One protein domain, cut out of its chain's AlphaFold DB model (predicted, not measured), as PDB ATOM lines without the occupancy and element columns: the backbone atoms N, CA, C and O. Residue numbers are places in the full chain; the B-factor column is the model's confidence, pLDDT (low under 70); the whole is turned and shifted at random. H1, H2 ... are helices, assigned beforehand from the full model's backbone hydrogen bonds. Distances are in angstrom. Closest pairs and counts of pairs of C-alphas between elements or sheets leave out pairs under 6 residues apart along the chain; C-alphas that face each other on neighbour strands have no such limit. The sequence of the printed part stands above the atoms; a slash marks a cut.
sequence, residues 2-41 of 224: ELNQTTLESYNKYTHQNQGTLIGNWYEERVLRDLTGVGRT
ATOM      1  N   GLU A   2     138.588 135.441 188.953       60.12
ATOM      2  CA  GLU A   2     139.691 135.159 189.875       60.12
ATOM      3  C   GLU A   2     140.854 136.079 189.499       60.12
ATOM      4  O   GLU A   2     141.322 136.071 188.361       60.12
ATOM      5  N   LEU A   3     141.261 136.951 190.421       62.75
ATOM      6  CA  LEU A   3     142.441 137.781 190.221       62.75
ATOM      7  C   LEU A   3     143.683 136.917 190.434       62.75
ATOM      8  O   LEU A   3     143.878 136.357 191.511       62.75
ATOM      9  N   ASN A   4     144.538 136.846 189.413       73.00
ATOM     10  CA  ASN A   4     145.834 136.181 189.499       73.00
ATOM     11  C   ASN A   4     146.644 136.758 190.668       73.00
ATOM     12  O   ASN A   4     146.810 137.974 190.770       73.00
ATOM     13  N   GLN A   5     147.195 135.893 191.516       63.22
ATOM     14  CA  GLN A   5     147.905 136.277 192.742       63.22
ATOM     15  C   GLN A   5     149.060 137.265 192.489       63.22
ATOM     16  O   GLN A   5     149.269 138.204 193.254       63.22
ATOM     17  N   THR A   6     149.720 137.153 191.337       64.31
ATOM     18  CA  THR A   6     150.786 138.061 190.885       64.31
ATOM     19  C   THR A   6     150.306 139.489 190.600       64.31
ATOM     20  O   THR A   6     151.074 140.441 190.736       64.31
ATOM     21  N   THR A   7     149.033 139.676 190.237       64.56
ATOM     22  CA  THR A   7     148.458 141.010 189.988       64.56
ATOM     23  C   THR A   7     148.205 141.769 191.289       64.56
ATOM     24  O   THR A   7     148.440 142.976 191.351       64.56
ATOM     25  N   LEU A   8     147.825 141.061 192.358       66.31
ATOM     26  CA  LEU A   8     147.608 141.632 193.692       66.31
ATOM     27  C   LEU A   8     148.917 142.128 194.325       66.31
ATOM     28  O   LEU A   8     148.919 143.109 195.068       66.31
ATOM     29  N   GLU A   9     150.045 141.504 193.983       68.50
ATOM     30  CA  GLU A   9     151.365 141.870 194.500       68.50
ATOM     31  C   GLU A   9     152.001 143.082 193.802       68.50
ATOM     32  O   GLU A   9     153.019 143.590 194.275       68.50
ATOM     33  N   SER A  10     151.409 143.578 192.712       76.69
ATOM     34  CA  SER A  10     151.958 144.693 191.926       76.69
ATOM     35  C   SER A  10     151.848 146.071 192.600       76.69
ATOM     36  O   SER A  10     152.543 147.007 192.195       76.69
ATOM     37  N   TYR A  11     151.034 146.191 193.650       74.69
ATOM     38  CA  TYR A  11     150.841 147.411 194.433       74.69
ATOM     39  C   TYR A  11     151.818 147.496 195.626       74.69
ATOM     40  O   TYR A  11     152.403 146.495 196.033       74.69
ATOM     41  N   ASN A  12     151.993 148.693 196.206       73.44
ATOM     42  CA  ASN A  12     152.828 148.961 197.398       73.44
ATOM     43  C   ASN A  12     154.348 148.707 197.243       73.44
ATOM     44  O   ASN A  12     155.038 148.403 198.215       73.44
ATOM     45  N   LYS A  13     154.900 148.894 196.033       73.88
ATOM     46  CA  LYS A  13     156.335 148.680 195.742       73.88
ATOM     47  C   LYS A  13     157.292 149.654 196.445       73.88
ATOM     48  O   LYS A  13     158.461 149.324 196.621       73.88
ATOM     49  N   TYR A  14     156.825 150.844 196.820       72.69
ATOM     50  CA  TYR A  14     157.668 151.886 197.404       72.69
ATOM     51  C   TYR A  14     157.536 151.925 198.932       72.69
ATOM     52  O   TYR A  14     156.461 151.735 199.506       72.69
ATOM     53  N   THR A  15     158.662 152.140 199.608       61.44
ATOM     54  CA  THR A  15     158.789 152.104 201.074       61.44
ATOM     55  C   THR A  15     158.608 153.469 201.735       61.44
ATOM     56  O   THR A  15     158.519 153.548 202.959       61.44
ATOM     57  N   HIS A  16     158.530 154.546 200.954       60.00
ATOM     58  CA  HIS A  16     158.501 155.897 201.490       60.00
ATOM     59  C   HIS A  16     157.080 156.324 201.888       60.00
ATOM     60  O   HIS A  16     156.188 156.407 201.053       60.00
ATOM     61  N   GLN A  17     156.926 156.635 203.180       59.22
ATOM     62  CA  GLN A  17     155.874 157.476 203.768       59.22
ATOM     63  C   GLN A  17     154.439 156.936 203.749       59.22
ATOM     64  O   GLN A  17     153.611 157.519 203.072       59.22
ATOM     65  N   ASN A  18     154.114 155.920 204.566       60.00
ATOM     66  CA  ASN A  18     152.764 155.635 205.120       60.00
ATOM     67  C   ASN A  18     151.540 155.696 204.168       60.00
ATOM     68  O   ASN A  18     150.399 155.702 204.623       60.00
ATOM     69  N   GLN A  19     151.763 155.716 202.860       64.62
ATOM     70  CA  GLN A  19     150.784 155.884 201.804       64.62
ATOM     71  C   GLN A  19     150.867 154.617 200.964       64.62
ATOM     72  O   GLN A  19     151.841 154.373 200.253       64.62
ATOM     73  N   GLY A  20     149.864 153.764 201.119       70.62
ATOM     74  CA  GLY A  20     149.755 152.501 200.409       70.62
ATOM     75  C   GLY A  20     148.293 152.169 200.168       70.62
ATOM     76  O   GLY A  20     147.403 152.628 200.883       70.62
ATOM     77  N   THR A  21     148.037 151.378 199.139       78.44
ATOM     78  CA  THR A  21     146.698 150.876 198.834       78.44
ATOM     79  C   THR A  21     146.379 149.662 199.707       78.44
ATOM     80  O   THR A  21     147.244 148.804 199.903       78.44
ATOM     81  N   LEU A  22     145.132 149.545 200.177       85.50
ATOM     82  CA  LEU A  22     144.625 148.404 200.961       85.50
ATOM     83  C   LEU A  22     144.311 147.190 200.064       85.50
ATOM     84  O   LEU A  22     143.220 146.628 200.105       85.50
ATOM     85  N   ILE A  23     145.255 146.828 199.196       81.25
ATOM     86  CA  ILE A  23     145.116 145.765 198.194       81.25
ATOM     87  C   ILE A  23     146.059 144.615 198.563       81.25
ATOM     88  O   ILE A  23     147.221 144.841 198.902       81.25
ATOM     89  N   GLY A  24     145.559 143.378 198.485       82.88
ATOM     90  CA  GLY A  24     146.317 142.171 198.824       82.88
ATOM     91  C   GLY A  24     146.550 142.014 200.331       82.88
ATOM     92  O   GLY A  24     145.723 142.429 201.143       82.88
ATOM     93  N   ASN A  25     147.687 141.427 200.713       82.12
ATOM     94  CA  ASN A  25     148.055 141.174 202.111       82.12
ATOM     95  C   ASN A  25     148.650 142.417 202.809       82.12
ATOM     96  O   ASN A  25     149.740 142.396 203.385       82.12
ATOM     97  N   TRP A  26     147.948 143.545 202.697       84.62
ATOM     98  CA  TRP A  26     148.425 144.848 203.163       84.62
ATOM     99  C   TRP A  26     148.574 144.916 204.690       84.62
ATOM    100  O   TRP A  26     149.433 145.638 205.190       84.62
ATOM    101  N   TYR A  27     147.740 144.179 205.432       85.19
ATOM    102  CA  TYR A  27     147.733 144.212 206.893       85.19
ATOM    103  C   TYR A  27     148.980 143.543 207.477       85.19
ATOM    104  O   TYR A  27     149.660 144.147 208.305       85.19
ATOM    105  N   GLU A  28     149.334 142.346 206.999       83.31
ATOM    106  CA  GLU A  28     150.568 141.672 207.415       83.31
ATOM    107  C   GLU A  28     151.800 142.499 207.034       83.31
ATOM    108  O   GLU A  28     152.705 142.677 207.847       83.31
ATOM    109  N   GLU A  29     151.808 143.094 205.837       80.44
ATOM    110  CA  GLU A  29     152.904 143.958 205.399       80.44
ATOM    111  C   GLU A  29     153.055 145.208 206.284       80.44
ATOM    112  O   GLU A  29     154.180 145.613 206.585       80.44
ATOM    113  N   ARG A  30     151.947 145.802 206.745       84.19
ATOM    114  CA  ARG A  30     151.975 146.920 207.699       84.19
ATOM    115  C   ARG A  30     152.565 146.492 209.041       84.19
ATOM    116  O   ARG A  30     153.463 147.165 209.532       84.19
ATOM    117  N   VAL A  31     152.116 145.365 209.593       83.81
ATOM    118  CA  VAL A  31     152.643 144.834 210.863       83.81
ATOM    119  C   VAL A  31     154.137 144.518 210.744       83.81
ATOM    120  O   VAL A  31     154.911 144.862 211.635       83.81
ATOM    121  N   LEU A  32     154.574 143.928 209.626       80.56
ATOM    122  CA  LEU A  32     155.992 143.682 209.358       80.56
ATOM    123  C   LEU A  32     156.801 144.985 209.306       80.56
ATOM    124  O   LEU A  32     157.876 145.042 209.904       80.56
ATOM    125  N   ARG A  33     156.282 146.040 208.661       80.06
ATOM    126  CA  ARG A  33     156.929 147.365 208.629       80.06
ATOM    127  C   ARG A  33     156.999 148.004 210.012       80.06
ATOM    128  O   ARG A  33     158.049 148.525 210.363       80.06
ATOM    129  N   ASP A  34     155.933 147.924 210.801       82.62
ATOM    130  CA  ASP A  34     155.905 148.477 212.159       82.62
ATOM    131  C   ASP A  34     156.912 147.759 213.079       82.62
ATOM    132  O   ASP A  34     157.530 148.382 213.941       82.62
ATOM    133  N   LEU A  35     157.110 146.448 212.885       78.19
ATOM    134  CA  LEU A  35     158.044 145.648 213.683       78.19
ATOM    135  C   LEU A  35     159.502 145.792 213.245       78.19
ATOM    136  O   LEU A  35     160.386 145.810 214.097       78.19
ATOM    137  N   THR A  36     159.754 145.845 211.939       74.56
ATOM    138  CA  THR A  36     161.103 145.685 211.378       74.56
ATOM    139  C   THR A  36     161.627 146.905 210.624       74.56
ATOM    140  O   THR A  36     162.802 146.960 210.265       74.56
ATOM    141  N   GLY A  37     160.760 147.877 210.338       77.94
ATOM    142  CA  GLY A  37     161.043 149.019 209.468       77.94
ATOM    143  C   GLY A  37     161.093 148.682 207.973       77.94
ATOM    144  O   GLY A  37     161.268 149.588 207.158       77.94
ATOM    145  N   VAL A  38     160.934 147.409 207.586       76.19
ATOM    146  CA  VAL A  38     161.061 146.933 206.200       76.19
ATOM    147  C   VAL A  38     159.806 146.159 205.779       76.19
ATOM    148  O   VAL A  38     159.163 145.495 206.584       76.19
ATOM    149  N   GLY A  39     159.420 146.286 204.505       74.56
ATOM    150  CA  GLY A  39     158.278 145.577 203.921       74.56
ATOM    151  C   GLY A  39     158.636 144.168 203.435       74.56
ATOM    152  O   GLY A  39     159.231 143.362 204.146       74.56
ATOM    153  N   ARG A  40     158.267 143.851 202.188       72.94
ATOM    154  CA  ARG A  40     158.385 142.489 201.630       72.94
ATOM    155  C   ARG A  40     159.827 141.999 201.502       72.94
ATOM    156  O   ARG A  40     160.134 140.877 201.914       72.94
ATOM    157  N   THR A  41     160.699 142.831 200.940       70.62
ATOM    158  CA  THR A  41     162.080 142.477 200.608       70.62
ATOM    159  C   THR A  41     163.063 143.318 201.412       70.62
ATOM    160  O   THR A  41     162.981 144.543 201.447       70.62
TER     161      THR A  41
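This is residues 2 to 41 of the 224 residues of an uncharacterized protein of Ichthyophthirius multifiliis (strain G5) (UniProt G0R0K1). This is a piece with little regular structure: one helix, H2, with a wide loop, residues 9 to 25, that runs out and folds back to enter it. H1, a single short turn, lies toward the end where the printed part begins, and residues 37 to 39 fold back beside H2. The printed part has 40 residues with two named helices, H1 then H2, and no named strand; its class is all helix, with 15 residues in named elements. It is elongated, 32 by 17 by 16 A, and only just compact, close to loose, with a radius of gyration of the C-alphas of 10.3 A.

Find C-alpha 26 at (148.425, 144.848, 203.163); from there H2, residues 26 to 36, runs 15.1 A to C-alpha 36 at (161.103, 145.685, 211.378). Look back to C-alpha 5 at (147.905, 136.277, 192.742) for H1, residues 5 to 8.

H2 and H1 are apart, joined by a long link of 17 residues. In H2 every O i to N i+4 pair is within hydrogen-bond range; H1 is too short for such a pair.

The C-alphas farthest apart, those of Glu 2 and Gly 37, are 32.1 A apart. The printed part has no cut. Confidence is under 70 at residues 2 to 3, 5 to 9 and 15 to 19.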